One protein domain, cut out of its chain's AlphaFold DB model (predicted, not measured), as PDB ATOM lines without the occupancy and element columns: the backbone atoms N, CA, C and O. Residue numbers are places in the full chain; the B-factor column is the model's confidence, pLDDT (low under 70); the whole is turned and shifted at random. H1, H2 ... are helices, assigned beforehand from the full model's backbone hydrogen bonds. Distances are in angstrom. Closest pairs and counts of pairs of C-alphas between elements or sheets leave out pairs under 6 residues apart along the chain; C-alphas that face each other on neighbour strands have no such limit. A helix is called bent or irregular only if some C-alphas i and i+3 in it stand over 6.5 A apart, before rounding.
ATOM      1  N   ASP A 171     -93.919  15.492 -85.316       66.69
ATOM      2  CA  ASP A 171     -94.853  14.756 -84.462       66.69
ATOM      3  C   ASP A 171     -94.536  13.254 -84.364       66.69
ATOM      4  O   ASP A 171     -94.545  12.686 -83.274       66.69
ATOM      5  N   GLY A 172     -94.170  12.605 -85.474       69.00
ATOM      6  CA  GLY A 172     -93.804  11.185 -85.483       69.00
ATOM      7  C   GLY A 172     -92.439  10.905 -84.847       69.00
ATOM      8  O   GLY A 172     -92.192   9.794 -84.367       69.00
ATOM      9  N   PHE A 173     -91.548  11.899 -84.838       76.31
ATOM     10  CA  PHE A 173     -90.280  11.850 -84.113       76.31
ATOM     11  C   PHE A 173     -90.517  11.955 -82.605       76.31
ATOM     12  O   PHE A 173     -90.149  11.034 -81.872       76.31
ATOM     13  N   VAL A 174     -91.219  13.008 -82.170       75.06
ATOM     14  CA  VAL A 174     -91.540  13.278 -80.761       75.06
ATOM     15  C   VAL A 174     -92.296  12.111 -80.123       75.06
ATOM     16  O   VAL A 174     -91.980  11.723 -79.000       75.06
ATOM     17  N   GLU A 175     -93.234  11.488 -80.840       74.06
ATOM     18  CA  GLU A 175     -94.021  10.372 -80.304       74.06
ATOM     19  C   GLU A 175     -93.179   9.120 -80.015       74.06
ATOM     20  O   GLU A 175     -93.413   8.414 -79.034       74.06
ATOM     21  N   SER A 176     -92.136   8.857 -80.803       69.06
ATOM     22  CA  SER A 176     -91.312   7.663 -80.578       69.06
ATOM     23  C   SER A 176     -90.246   7.882 -79.511       69.06
ATOM     24  O   SER A 176     -89.925   6.951 -78.772       69.06
ATOM     25  N   ILE A 177     -89.740   9.113 -79.372       75.81
ATOM     26  CA  ILE A 177     -88.865   9.497 -78.254       75.81
ATOM     27  C   ILE A 177     -89.653   9.801 -76.973       75.81
ATOM     28  O   ILE A 177     -89.076   9.869 -75.896       75.81
ATOM     29  N   ARG A 178     -90.982   9.905 -77.017       69.00
ATOM     30  CA  ARG A 178     -91.820  10.146 -75.829       69.00
ATOM     31  C   ARG A 178     -91.640   9.099 -74.728       69.00
ATOM     32  O   ARG A 178     -91.802   9.411 -73.551       69.00
ATOM     33  N   THR A 179     -91.211   7.888 -75.086       70.81
ATOM     34  CA  THR A 179     -90.827   6.832 -74.131       70.81
ATOM     35  C   THR A 179     -89.626   7.188 -73.248       70.81
ATOM     36  O   THR A 179     -89.498   6.619 -72.164       70.81
ATOM     37  N   VAL A 180     -88.769   8.142 -73.640       78.94
ATOM     38  CA  VAL A 180     -87.714   8.688 -72.762       78.94
ATOM     39  C   VAL A 180     -88.173   9.876 -71.905       78.94
ATOM     40  O   VAL A 180     -87.422  10.314 -71.027       78.94
ATOM     41  N   GLY A 181     -89.425  10.312 -72.079       87.88
ATOM     42  CA  GLY A 181     -90.076  11.409 -71.364       87.88
ATOM     43  C   GLY A 181     -90.135  12.693 -72.196       87.88
ATOM     44  O   GLY A 181     -89.145  13.076 -72.817       87.88
ATOM     45  N   GLN A 182     -91.287  13.376 -72.171       85.94
ATOM     46  CA  GLN A 182     -91.552  14.606 -72.939       85.94
ATOM     47  C   GLN A 182     -90.468  15.675 -72.717       85.94
ATOM     48  O   GLN A 182     -89.914  16.195 -73.673       85.94
ATOM     49  N   GLN A 183     -90.080  15.908 -71.461       88.69
ATOM     50  CA  GLN A 183     -89.064  16.903 -71.112       88.69
ATOM     51  C   GLN A 183     -87.707  16.635 -71.781       88.69
ATOM     52  O   GLN A 183     -87.043  17.565 -72.226       88.69
ATOM     53  N   ARG A 184     -87.295  15.365 -71.890       91.75
ATOM     54  CA  ARG A 184     -86.033  15.000 -72.552       91.75
ATOM     55  C   ARG A 184     -86.132  15.097 -74.065       91.75
ATOM     56  O   ARG A 184     -85.159  15.473 -74.708       91.75
ATOM     57  N   ALA A 185     -87.294  14.762 -74.621       91.44
ATOM     58  CA  ALA A 185     -87.575  14.972 -76.034       91.44
ATOM     59  C   ALA A 185     -87.444  16.459 -76.396       91.44
ATOM     60  O   ALA A 185     -86.754  16.797 -77.355       91.44
ATOM     61  N   ASP A 186     -88.009  17.340 -75.569       92.25
ATOM     62  CA  ASP A 186     -87.899  18.788 -75.742       92.25
ATOM     63  C   ASP A 186     -86.438  19.257 -75.613       92.25
ATOM     64  O   ASP A 186     -85.980  20.062 -76.423       92.25
ATOM     65  N   SER A 187     -85.663  18.710 -74.663       94.88
ATOM     66  CA  SER A 187     -84.221  18.991 -74.556       94.88
ATOM     67  C   SER A 187     -83.442  18.611 -75.822       94.88
ATOM     68  O   SER A 187     -82.590  19.383 -76.254       94.88
ATOM     69  N   LEU A 188     -83.730  17.455 -76.438       94.44
ATOM     70  CA  LEU A 188     -83.082  17.028 -77.690       94.44
ATOM     71  C   LEU A 188     -83.416  17.967 -78.850       94.44
ATOM     72  O   LEU A 188     -82.520  18.382 -79.583       94.44
ATOM     73  N   VAL A 189     -84.689  18.341 -78.980       93.44
ATOM     74  CA  VAL A 189     -85.150  19.274 -80.016       93.44
ATOM     75  C   VAL A 189     -84.495  20.645 -79.836       93.44
ATOM     76  O   VAL A 189     -83.989  21.216 -80.801       93.44
ATOM     77  N   ASN A 190     -84.426  21.148 -78.600       94.00
ATOM     78  CA  ASN A 190     -83.765  22.417 -78.276       94.00
ATOM     79  C   ASN A 190     -82.248  22.381 -78.521       94.00
ATOM     80  O   ASN A 190     -81.656  23.415 -78.820       94.00
ATOM     81  N   ALA A 191     -81.625  21.205 -78.420       95.50
ATOM     82  CA  ALA A 191     -80.221  20.992 -78.765       95.50
ATOM     83  C   ALA A 191     -79.975  20.847 -80.283       95.50
ATOM     84  O   ALA A 191     -78.828  20.731 -80.703       95.50
ATOM     85  N   GLY A 192     -81.027  20.881 -81.108       94.94
ATOM     86  CA  GLY A 192     -80.935  20.821 -82.569       94.94
ATOM     87  C   GLY A 192     -81.197  19.442 -83.176       94.94
ATOM     88  O   GLY A 192     -81.205  19.325 -84.400       94.94
ATOM     89  N   PHE A 193     -81.471  18.418 -82.365       94.94
ATOM     90  CA  PHE A 193     -81.810  17.077 -82.842       94.94
ATOM     91  C   PHE A 193     -83.303  16.997 -83.180       94.94
ATOM     92  O   PHE A 193     -84.135  16.652 -82.338       94.94
ATOM     93  N   ASN A 194     -83.655  17.361 -84.412       89.75
ATOM     94  CA  ASN A 194     -85.047  17.471 -84.855       89.75
ATOM     95  C   ASN A 194     -85.557  16.202 -85.551       89.75
ATOM     96  O   ASN A 194     -86.766  16.040 -85.724       89.75
ATOM     97  N   THR A 195     -84.648  15.318 -85.960       85.50
ATOM     98  CA  THR A 195     -84.950  14.110 -86.728       85.50
ATOM     99  C   THR A 195     -84.270  12.869 -86.142       85.50
ATOM    100  O   THR A 195     -83.327  12.950 -85.351       85.50
ATOM    101  N   TYR A 196     -84.732  11.679 -86.550       85.81
ATOM    102  CA  TYR A 196     -84.081  10.412 -86.185       85.81
ATOM    103  C   TYR A 196     -82.636  10.343 -86.664       85.81
ATOM    104  O   TYR A 196     -81.799   9.767 -85.974       85.81
ATOM    105  N   ASN A 197     -82.351  10.925 -87.828       79.75
ATOM    106  CA  ASN A 197     -81.011  10.918 -88.387       79.75
ATOM    107  C   ASN A 197     -80.052  11.778 -87.584       79.75
ATOM    108  O   ASN A 197     -78.939  11.338 -87.333       79.75
ATOM    109  N   ASP A 198     -80.499  12.946 -87.113       91.25
ATOM    110  CA  ASP A 198     -79.659  13.809 -86.281       91.25
ATOM    111  C   ASP A 198     -79.167  13.033 -85.052       91.25
ATOM    112  O   ASP A 198     -77.981  13.033 -84.745       91.25
ATOM    113  N   LEU A 199     -80.058  12.275 -84.403       91.75
ATOM    114  CA  LEU A 199     -79.709  11.418 -83.264       91.75
ATOM    115  C   LEU A 199     -78.920  10.156 -83.647       91.75
ATOM    116  O   LEU A 199     -78.167   9.626 -82.828       91.75
ATOM    117  N   TYR A 200     -79.114   9.629 -84.855       87.62
ATOM    118  CA  TYR A 200     -78.389   8.457 -85.340       87.62
ATOM    119  C   TYR A 200     -76.922   8.794 -85.652       87.62
ATOM    120  O   TYR A 200     -76.018   8.073 -85.211       87.62
ATOM    121  N   GLN A 201     -76.710   9.909 -86.359       86.19
ATOM    122  CA  GLN A 201     -75.405  10.453 -86.737       86.19
ATOM    123  C   GLN A 201     -74.660  11.038 -85.539       86.19
ATOM    124  O   GLN A 201     -73.436  10.929 -85.477       86.19
ATOM    125  N   ALA A 202     -75.385  11.594 -84.564       95.19
ATOM    126  CA  ALA A 202     -74.787  12.076 -83.331       95.19
ATOM    127  C   ALA A 202     -73.958  10.982 -82.648       95.19
ATOM    128  O   ALA A 202     -74.355   9.816 -82.495       95.19
ATOM    129  N   SER A 203     -72.773  11.367 -82.203       94.62
ATOM    130  CA  SER A 203     -71.969  10.575 -81.291       94.62
ATOM    131  C   SER A 203     -72.691  10.420 -79.951       94.62
ATOM    132  O   SER A 203     -73.534  11.228 -79.557       94.62
ATOM    133  N   LEU A 204     -72.353   9.361 -79.214       94.06
ATOM    134  CA  LEU A 204     -72.928   9.165 -77.883       94.06
ATOM    135  C   LEU A 204     -72.602  10.352 -76.958       94.06
ATOM    136  O   LEU A 204     -73.462  10.751 -76.180       94.06
ATOM    137  N   SER A 205     -71.403  10.931 -77.092       96.38
ATOM    138  CA  SER A 205     -70.958  12.120 -76.357       96.38
ATOM    139  C   SER A 205     -71.855  13.333 -76.599       96.38
ATOM    140  O   SER A 205     -72.320  13.928 -75.633       96.38
ATOM    141  N   GLU A 206     -72.174  13.649 -77.856       97.56
ATOM    142  CA  GLU A 206     -73.024  14.802 -78.197       97.56
ATOM    143  C   GLU A 206     -74.426  14.669 -77.596       97.56
ATOM    144  O   GLU A 206     -74.981  15.630 -77.073       97.56
ATOM    145  N   ILE A 207     -74.985  13.455 -77.589       96.44
ATOM    146  CA  ILE A 207     -76.294  13.196 -76.976       96.44
ATOM    147  C   ILE A 207     -76.218  13.343 -75.447       96.44
ATOM    148  O   ILE A 207     -77.164  13.829 -74.832       96.44
ATOM    149  N   THR A 208     -75.109  12.935 -74.819       97.31
ATOM    150  CA  THR A 208     -74.917  13.077 -73.362       97.31
ATOM    151  C   THR A 208     -74.615  14.495 -72.895       97.31
ATOM    152  O   THR A 208     -74.769  14.788 -71.712       97.31
ATOM    153  N   GLU A 209     -74.176  15.376 -73.792       97.50
ATOM    154  CA  GLU A 209     -73.977  16.794 -73.481       97.50
ATOM    155  C   GLU A 209     -75.308  17.554 -73.362       97.50
ATOM    156  O   GLU A 209     -75.364  18.624 -72.752       97.50
ATOM    157  N   VAL A 210     -76.403  16.988 -73.883       97.38
ATOM    158  CA  VAL A 210     -77.742  17.569 -73.766       97.38
ATOM    159  C   VAL A 210     -78.217  17.553 -72.311       97.38
ATOM    160  O   VAL A 210     -78.133  16.547 -71.603       97.38
ATOM    161  N   TYR A 211     -78.772  18.683 -71.868       94.69
ATOM    162  CA  TYR A 211     -79.272  18.853 -70.507       94.69
ATOM    163  C   TYR A 211     -80.288  17.763 -70.123       94.69
ATOM    164  O   TYR A 211     -81.277  17.539 -70.825       94.69
ATOM    165  N   ASP A 212     -80.045  17.128 -68.972       94.62
ATOM    166  CA  ASP A 212     -80.848  16.035 -68.399       94.62
ATOM    167  C   ASP A 212     -80.815  14.701 -69.185       94.62
ATOM    168  O   ASP A 212     -81.637  13.800 -68.973       94.62
ATOM    169  N   ILE A 213     -79.818  14.521 -70.062       95.25
ATOM    170  CA  ILE A 213     -79.581  13.262 -70.778       95.25
ATOM    171  C   ILE A 213     -78.275  12.619 -70.318       95.25
ATOM    172  O   ILE A 213     -77.190  12.882 -70.819       95.25
ATOM    173  N   GLY A 214     -78.387  11.709 -69.349       95.06
ATOM    174  CA  GLY A 214     -77.262  10.875 -68.923       95.06
ATOM    175  C   GLY A 214     -76.884   9.787 -69.939       95.06
ATOM    176  O   GLY A 214     -77.683   9.402 -70.795       95.06
ATOM    177  N   GLU A 215     -75.691   9.212 -69.777       92.12
ATOM    178  CA  GLU A 215     -75.123   8.171 -70.653       92.12
ATOM    179  C   GLU A 215     -76.048   6.965 -70.865       92.12
ATOM    180  O   GLU A 215     -76.239   6.505 -71.992       92.12
ATOM    181  N   THR A 216     -76.682   6.474 -69.798       89.00
ATOM    182  CA  THR A 216     -77.635   5.355 -69.877       89.00
ATOM    183  C   THR A 216     -78.830   5.693 -70.768       89.00
ATOM    184  O   THR A 216     -79.282   4.858 -71.556       89.00
ATOM    185  N   THR A 217     -79.335   6.923 -70.666       91.44
ATOM    186  CA  THR A 217     -80.460   7.405 -71.472       91.44
ATOM    187  C   THR A 217     -80.037   7.569 -72.926       91.44
ATOM    188  O   THR A 217     -80.724   7.061 -73.807       91.44
ATOM    189  N   ALA A 218     -78.878   8.181 -73.179       93.69
ATOM    190  CA  ALA A 218     -78.322   8.349 -74.521       93.69
ATOM    191  C   ALA A 218     -78.129   7.001 -75.239       93.69
ATOM    192  O   ALA A 218     -78.553   6.838 -76.385       93.69
ATOM    193  N   LYS A 219     -77.584   5.991 -74.544       89.69
ATOM    194  CA  LYS A 219     -77.445   4.620 -75.069       89.69
ATOM    195  C   LYS A 219     -78.798   4.024 -75.451       89.69
ATOM    196  O   LYS A 219     -78.948   3.489 -76.547       89.69
ATOM    197  N   ARG A 220     -79.799   4.149 -74.574       85.31
ATOM    198  CA  ARG A 220     -81.157   3.643 -74.826       85.31
ATOM    199  C   ARG A 220     -81.810   4.327 -76.029       85.31
ATOM    200  O   ARG A 220     -82.424   3.642 -76.842       85.31
ATOM    201  N   ILE A 221     -81.644   5.645 -76.158       89.69
ATOM    202  CA  ILE A 221     -82.114   6.418 -77.314       89.69
ATOM    203  C   ILE A 221     -81.470   5.875 -78.594       89.69
ATOM    204  O   ILE A 221     -82.195   5.507 -79.516       89.69
ATOM    205  N   LYS A 222     -80.137   5.728 -78.633       89.44
ATOM    206  CA  LYS A 222     -79.436   5.195 -79.813       89.44
ATOM    207  C   LYS A 222     -79.906   3.801 -80.210       89.44
ATOM    208  O   LYS A 222     -80.164   3.562 -81.387       89.44
ATOM    209  N   ILE A 223     -80.046   2.896 -79.241       81.31
ATOM    210  CA  ILE A 223     -80.534   1.532 -79.491       81.31
ATOM    211  C   ILE A 223     -81.932   1.581 -80.114       81.31
ATOM    212  O   ILE A 223     -82.185   0.941 -81.135       81.31
ATOM    213  N   ARG A 224     -82.835   2.382 -79.537       83.62
ATOM    214  CA  ARG A 224     -84.215   2.478 -80.017       83.62
ATOM    215  C   ARG A 224     -84.293   3.058 -81.425       83.62
ATOM    216  O   ARG A 224     -85.020   2.523 -82.254       83.62
ATOM    217  N   ILE A 225     -83.527   4.107 -81.709       86.62
ATOM    218  CA  ILE A 225     -83.479   4.728 -83.038       86.62
ATOM    219  C   ILE A 225     -82.898   3.760 -84.063       86.62
ATOM    220  O   ILE A 225     -83.474   3.606 -85.134       86.62
ATOM    221  N   GLY A 226     -81.836   3.031 -83.711       77.25
ATOM    222  CA  GLY A 226     -81.279   1.991 -84.572       77.25
ATOM    223  C   GLY A 226     -82.277   0.877 -84.912       77.25
ATOM    224  O   GLY A 226     -82.184   0.301 -85.991       77.25
ATOM    225  N   SER A 227     -83.238   0.588 -84.029       71.00
ATOM    226  CA  SER A 227     -84.336  -0.355 -84.285       71.00
ATOM    227  C   SER A 227     -85.440   0.251 -85.166       71.00
ATOM    228  O   SER A 227     -85.916  -0.407 -86.088       71.00
ATOM    229  N   VAL A 228     -85.819   1.516 -84.947       75.56
ATOM    230  CA  VAL A 228     -86.847   2.205 -85.758       75.56
ATOM    231  C   VAL A 228     -86.369   2.451 -87.187       75.56
ATOM    232  O   VAL A 228     -87.125   2.226 -88.126       75.56
ATOM    233  N   VAL A 229     -85.120   2.888 -87.364       69.50
ATOM    234  CA  VAL A 229     -84.531   3.086 -88.695       69.50
ATOM    235  C   VAL A 229     -84.500   1.760 -89.451       69.50
ATOM    236  O   VAL A 229     -84.871   1.727 -90.615       69.50
ATOM    237  N   ARG A 230     -84.164   0.650 -88.781       62.97
ATOM    238  CA  ARG A 230     -84.204  -0.687 -89.388       62.97
ATOM    239  C   ARG A 230     -85.612  -1.131 -89.774       62.97
ATOM    240  O   ARG A 230     -85.833  -1.483 -90.921       62.97
ATOM    241  N   THR A 231     -86.568  -1.050 -88.853       58.16
ATOM    242  CA  THR A 231     -87.953  -1.512 -89.085       58.16
ATOM    243  C   THR A 231     -88.733  -0.650 -90.076       58.16
ATOM    244  O   THR A 231     -89.601  -1.155 -90.777       58.16
ATOM    245  N   LYS A 232     -88.433   0.649 -90.194       56.94
ATOM    246  CA  LYS A 232     -89.011   1.493 -91.255       56.94
ATOM    247  C   LYS A 232     -88.332   1.318 -92.616       56.94
ATOM    248  O   LYS A 232     -88.855   1.826 -93.602       56.94
ATOM    249  N   CYS A 233     -87.215   0.594 -92.676       50.81
ATOM    250  CA  CYS A 233     -86.520   0.241 -93.910       50.81
ATOM    251  C   CYS A 233     -86.885  -1.170 -94.405       50.81
ATOM    252  O   CYS A 233     -86.051  -1.814 -95.038       50.81
ATOM    253  N   ASP A 234     -88.127  -1.624 -94.197       52.62
ATOM    254  CA  ASP A 234     -88.740  -2.741 -94.942       52.62
ATOM    255  C   ASP A 234     -89.014  -2.342 -96.410       52.62
ATOM    256  O   ASP A 234     -90.084  -2.566 -96.975       52.62
ATOM    257  N   VAL A 235     -88.043  -1.688 -97.047       67.19
ATOM    258  CA  VAL A 235     -88.058  -1.419 -98.479       67.19
ATOM    259  C   VAL A 235     -87.413  -2.632 -99.122       67.19
ATOM    260  O   VAL A 235     -86.243  -2.935 -98.864       67.19
ATOM    261  N   SER A 236     -88.181  -3.372 -99.920       76.06
ATOM    262  CA  SER A 236     -87.640  -4.555-100.574       76.06
ATOM    263  C   SER A 236     -86.454  -4.162-101.459       76.06
ATOM    264  O   SER A 236     -86.364  -3.042-101.965       76.06
ATOM    265  N   VAL A 237     -85.534  -5.100-101.691       77.69
ATOM    266  CA  VAL A 237     -84.401  -4.876-102.606       77.69
ATOM    267  C   VAL A 237     -84.894  -4.446-103.996       77.69
ATOM    268  O   VAL A 237     -84.210  -3.686-104.682       77.69
ATOM    269  N   ALA A 238     -86.090  -4.891-104.393       82.50
ATOM    270  CA  ALA A 238     -86.713  -4.489-105.643       82.50
ATOM    271  C   ALA A 238     -87.176  -3.029-105.628       82.50
ATOM    272  O   ALA A 238     -86.831  -2.278-106.538       82.50
ATOM    273  N   ASP A 239     -87.859  -2.611-104.568       83.88
ATOM    274  CA  ASP A 239     -88.328  -1.231-104.429       83.88
ATOM    275  C   ASP A 239     -87.137  -0.259-104.329       83.88
ATOM    276  O   ASP A 239     -87.105   0.766-105.009       83.88
ATOM    277  N   LEU A 240     -86.088  -0.634-103.588       84.19
ATOM    278  CA  LEU A 240     -84.822   0.106-103.508       84.19
ATOM    279  C   LEU A 240     -84.142   0.290-104.872       84.19
ATOM    280  O   LEU A 240     -83.528   1.325-105.127       84.19
ATOM    281  N   ALA A 241     -84.202  -0.714-105.749       87.81
ATOM    282  CA  ALA A 241     -83.560  -0.650-107.060       87.81
ATOM    283  C   ALA A 241     -84.289   0.304-108.025       87.81
ATOM    284  O   ALA A 241     -83.651   0.901-108.903       87.81
ATOM    285  N   GLU A 242     -85.602   0.465-107.859       91.00
ATOM    286  CA  GLU A 242     -86.442   1.322-108.700       91.00
ATOM    287  C   GLU A 242     -86.583   2.748-108.151       91.00
ATOM    288  O   GLU A 242     -86.751   3.694-108.924       91.00
ATOM    289  N   MET A 243     -86.415   2.932-106.843       86.88
ATOM    290  CA  MET A 243     -86.531   4.227-106.181       86.88
ATOM    291  C   MET A 243     -85.498   5.274-106.651       86.88
ATOM    292  O   MET A 243     -84.336   4.936-106.915       86.88
ATOM    293  N   PRO A 244     -85.867   6.567-106.742       93.12
ATOM    294  CA  PRO A 244     -84.925   7.674-106.935       93.12
ATOM    295  C   PRO A 244     -83.824   7.681-105.871       93.12
ATOM    296  O   PRO A 244     -84.057   7.309-104.724       93.12
ATOM    297  N   VAL A 245     -82.616   8.116-106.241       89.25
ATOM    298  CA  VAL A 245     -81.488   8.172-105.291       89.25
ATOM    299  C   VAL A 245     -81.787   9.165-104.173       89.25
ATOM    300  O   VAL A 245     -81.415   8.931-103.031       89.25
ATOM    301  N   GLU A 246     -82.506  10.233-104.495       84.81
ATOM    302  CA  GLU A 246     -82.961  11.267-103.575       84.81
ATOM    303  C   GLU A 246     -83.943  10.700-102.549       84.81
ATOM    304  O   GLU A 246     -83.824  10.980-101.361       84.81
ATOM    305  N   ASP A 247     -84.860   9.831-102.976       81.19
ATOM    306  CA  ASP A 247     -85.816   9.192-102.072       81.19
ATOM    307  C   ASP A 247     -85.126   8.156-101.178       81.19
ATOM    308  O   ASP A 247     -85.437   8.065 -99.996       81.19
ATOM    309  N   ILE A 248     -84.136   7.419-101.690       79.25
ATOM    310  CA  ILE A 248     -83.310   6.506-100.878       79.25
ATOM    311  C   ILE A 248     -82.469   7.308 -99.878       79.25
ATOM    312  O   ILE A 248     -82.422   6.968 -98.698       79.25
ATOM    313  N   ALA A 249     -81.845   8.398-100.323       78.44
ATOM    314  CA  ALA A 249     -81.112   9.316 -99.461       78.44
ATOM    315  C   ALA A 249     -82.019   9.870 -98.360       78.44
ATOM    316  O   ALA A 249     -81.597   9.925 -97.214       78.44
ATOM    317  N   ASN A 250     -83.279  10.180 -98.665       73.19
ATOM    318  CA  ASN A 250     -84.256  10.648 -97.684       73.19
ATOM    319  C   ASN A 250     -84.738   9.535 -96.742       73.19
ATOM    320  O   ASN A 250     -84.843   9.772 -95.545       73.19
ATOM    321  N   ILE A 251     -84.997   8.314 -97.227       74.25
ATOM    322  CA  ILE A 251     -85.433   7.191 -96.379       74.25
ATOM    323  C   ILE A 251     -84.326   6.795 -95.399       74.25
ATOM    324  O   ILE A 251     -84.560   6.715 -94.192       74.25
ATOM    325  N   TYR A 252     -83.105   6.611 -95.897       72.06
ATOM    326  CA  TYR A 252     -81.959   6.211 -95.077       72.06
ATOM    327  C   TYR A 252     -81.257   7.403 -94.421       72.06
ATOM    328  O   TYR A 252     -80.361   7.209 -93.602       72.06
ATOM    329  N   HIS A 253     -81.685   8.621 -94.757       63.03
ATOM    330  CA  HIS A 253     -81.107   9.887 -94.313       63.03
ATOM    331  C   HIS A 253     -79.581   9.957 -94.537       63.03
ATOM    332  O   HIS A 253     -78.808  10.401 -93.682       63.03
ATOM    333  N   THR A 254     -79.136   9.486 -95.701       72.56
ATOM    334  CA  THR A 254     -77.731   9.447 -96.125       72.56
ATOM    335  C   THR A 254     -77.458  10.494 -97.205       72.56
ATOM    336  O   THR A 254     -78.373  11.080 -97.777       72.56
ATOM    337  N   GLY A 255     -76.181  10.755 -97.499       79.94
ATOM    338  CA  GLY A 255     -75.819  11.539 -98.681       79.94
ATOM    339  C   GLY A 255     -76.180  10.803 -99.976       79.94
ATOM    340  O   GLY A 255     -76.188   9.571-100.014       79.94
ATOM    341  N   THR A 256     -76.418  11.555-101.054       83.88
ATOM    342  CA  THR A 256     -76.768  11.003-102.378       83.88
ATOM    343  C   THR A 256     -75.735  10.004-102.902       83.88
ATOM    344  O   THR A 256     -76.101   9.061-103.597       83.88
ATOM    345  N   ASP A 257     -74.463  10.168-102.532       81.75
ATOM    346  CA  ASP A 257     -73.382   9.258-102.923       81.75
ATOM    347  C   ASP A 257     -73.590   7.852-102.333       81.75
ATOM    348  O   ASP A 257     -73.620   6.862-103.063       81.75
ATOM    349  N   LEU A 258     -73.840   7.768-101.020       67.38
ATOM    350  CA  LEU A 258     -74.077   6.501-100.323       67.38
ATOM    351  C   LEU A 258     -75.422   5.879-100.728       67.38
ATOM    352  O   LEU A 258     -75.524   4.667-100.904       67.38
ATOM    353  N   ALA A 259     -76.452   6.702-100.939       86.75
ATOM    354  CA  ALA A 259     -77.727   6.246-101.486       86.75
ATOM    355  C   ALA A 259     -77.570   5.640-102.896       86.75
ATOM    356  O   ALA A 259     -78.207   4.634-103.220       86.75
ATOM    357  N   GLY A 260     -76.676   6.199-103.718       89.25
ATOM    358  CA  GLY A 260     -76.312   5.653-105.024       89.25
ATOM    359  C   GLY A 260     -75.649   4.274-104.936       89.25
ATOM    360  O   GLY A 260     -76.008   3.375-105.702       89.25
ATOM    361  N   GLU A 261     -74.738   4.073-103.980       87.50
ATOM    362  CA  GLU A 261     -74.103   2.769-103.718       87.50
ATOM    363  C   GLU A 261     -75.111   1.719-103.232       87.50
ATOM    364  O   GLU A 261     -75.103   0.578-103.709       87.50
ATOM    365  N   ILE A 262     -76.026   2.109-102.337       81.88
ATOM    366  CA  ILE A 262     -77.120   1.251-101.856       81.88
ATOM    367  C   ILE A 262     -77.990   0.806-103.037       81.88
ATOM    368  O   ILE A 262     -78.244  -0.390-103.201       81.88
ATOM    369  N   LYS A 263     -78.371   1.739-103.918       92.06
ATOM    370  CA  LYS A 263     -79.154   1.442-105.125       92.06
ATOM    371  C   LYS A 263     -78.419   0.509-106.089       92.06
ATOM    372  O   LYS A 263     -79.015  -0.441-106.600       92.06
ATOM    373  N   GLN A 264     -77.131   0.747-106.348       91.50
ATOM    374  CA  GLN A 264     -76.330  -0.137-107.205       91.50
ATOM    375  C   GLN A 264     -76.221  -1.546-106.623       91.50
ATOM    376  O   GLN A 264     -76.377  -2.522-107.356       91.50
ATOM    377  N   THR A 265     -76.010  -1.655-105.313       89.12
ATOM    378  CA  THR A 265     -75.925  -2.940-104.612       89.12
ATOM    379  C   THR A 265     -77.257  -3.686-104.664       89.12
ATOM    380  O   THR A 265     -77.280  -4.887-104.937       89.12
ATOM    381  N   ALA A 266     -78.374  -2.979-104.476       87.75
ATOM    382  CA  ALA A 266     -79.711  -3.547-104.607       87.75
ATOM    383  C   ALA A 266     -79.972  -4.067-106.032       87.75
ATOM    384  O   ALA A 266     -80.394  -5.209-106.216       87.75
ATOM    385  N   LYS A 267     -79.612  -3.278-107.052       90.69
ATOM    386  CA  LYS A 267     -79.748  -3.663-108.464       90.69
ATOM    387  C   LYS A 267     -78.862  -4.852-108.844       90.69
ATOM    388  O   LYS A 267     -79.289  -5.706-109.613       90.69
ATOM    389  N   ALA A 268     -77.646  -4.924-108.302       91.19
ATOM    390  CA  ALA A 268     -76.760  -6.065-108.503       91.19
ATOM    391  C   ALA A 268     -77.354  -7.340-107.891       91.19
ATOM    392  O   ALA A 268     -77.354  -8.377-108.543       91.19
ATOM    393  N   ARG A 269     -77.922  -7.255-106.682       85.44
ATOM    394  CA  ARG A 269     -78.581  -8.389-106.014       85.44
ATOM    395  C   ARG A 269     -79.834  -8.882-106.738       85.44
ATOM    396  O   ARG A 269     -80.094 -10.068-106.678       85.44
ATOM    397  N   GLN A 270     -80.570  -8.023-107.446       87.81
ATOM    398  CA  GLN A 270     -81.700  -8.456-108.285       87.81
ATOM    399  C   GLN A 270     -81.289  -9.314-109.492       87.81
ATOM    400  O   GLN A 270     -82.134  -9.996-110.067       87.81
ATOM    401  N   MET A 271     -80.030  -9.235-109.931       85.62
ATOM    402  CA  MET A 271     -79.547  -9.980-111.098       85.62
ATOM    403  C   MET A 271     -79.064 -11.398-110.758       85.62
ATOM    404  O   MET A 271     -78.738 -12.143-111.683       85.62
ATOM    405  N   PHE A 272     -79.004 -11.755-109.471       77.50
ATOM    406  CA  PHE A 272     -78.594 -13.069-108.968       77.50
ATOM    407  C   PHE A 272     -79.781 -13.802-108.345       77.50
ATOM    408  O   PHE A 272     -79.833 -15.039-108.521       77.50
TER     409      PHE A 272
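Overview. This is residues 171 to 272 of the 272 residues of the protein "NAD-dependent DNA ligase (Contains BRCT domain type II)" of Haloquadratum sp. J07HQX50 (UniProt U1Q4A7). What does one see first? Two lobes of helices stand one after the other along a rod, H1 to H5 in the larger and H6 to H8 in the smaller. The longest helix, H5, runs along one side of the larger lobe toward the smaller, and residues 232 to 236 bridge the two. What is it made of? The printed part has 102 residues with eight named helices, H1 to H8 in order along the chain, and no named strand; its class is all helix. How spread out is it? It is loose, with a radius of gyration of the C-alphas of 15.8 A and spans of 50 by 22 by 22 A.

Arrangement. What touches the longest helix? H5, residues 215 to 231, is the hub: with residues 222 to 229 alone it touches H3, residues 196 to 201, at a steep tilt of 65 degrees, the closest C-alphas being those of Tyr 200 and Lys 222, 6.5 A apart. With residues 215 to 222 alone it touches H4, residues 204 to 209, the closest C-alphas being those of Thr 208 and Glu 215, 5.6 A apart. With residues 217 to 221 alone it only just touches H1, residues 171 to 180, with 3 pairs of C-alphas within 8 A, the closest those of Val 180 and Thr 217 at 7.5 A. What lies farther out in this lobe? H2, residues 182 to 190, touches H1 at a steep tilt of 57 degrees, opposite ways, the closest C-alphas being those of Ile 177 and Ala 185, 6.0 A apart. How is the other lobe built? H8, residues 256 to 270, touches H7, residues 245 to 252, about perpendicular at 87 degrees, with the C-alphas of Ala 249 and Ala 259 closest at 5.0 A. H8 also touches H6, residues 237 to 242, with the C-alphas of Ala 241 and Lys 267 closest at 5.1 A. How do the lobes meet? H5 and H7 are close but not clearly touching, the closest C-alphas being those of Val 229 and Tyr 252, 7.6 A apart, and H5 and H8 are apart.

Along the chain. How long are the longer helices? From first to last C-alpha H5 measures 24.5 A, H8 20.9 A and H1 15.0 A. Where are the anchor points? H1 begins at C-alpha 171, (-94.853, 14.756, -84.462), and H8 ends at C-alpha 270, (-81.700, -8.456, -108.285). Are the helices well formed? In H2 to H8 every O i to N i+4 pair is within hydrogen-bond range, in H1 3 of 6. H1 is irregular, but only just: C-alphas 176 and 179 are 6.52 A apart.

Size, cuts and confidence. How large is it? The two C-alphas farthest apart, those of Asp 212 and Met 271, are 50.0 A apart. Are there cuts or long links? The printed part has no cut, and each link between successive helices is tight. Where is confidence low? The mean pLDDT of the printed part is 83.8; 13 residues are under 70, among them residues 229 to 235.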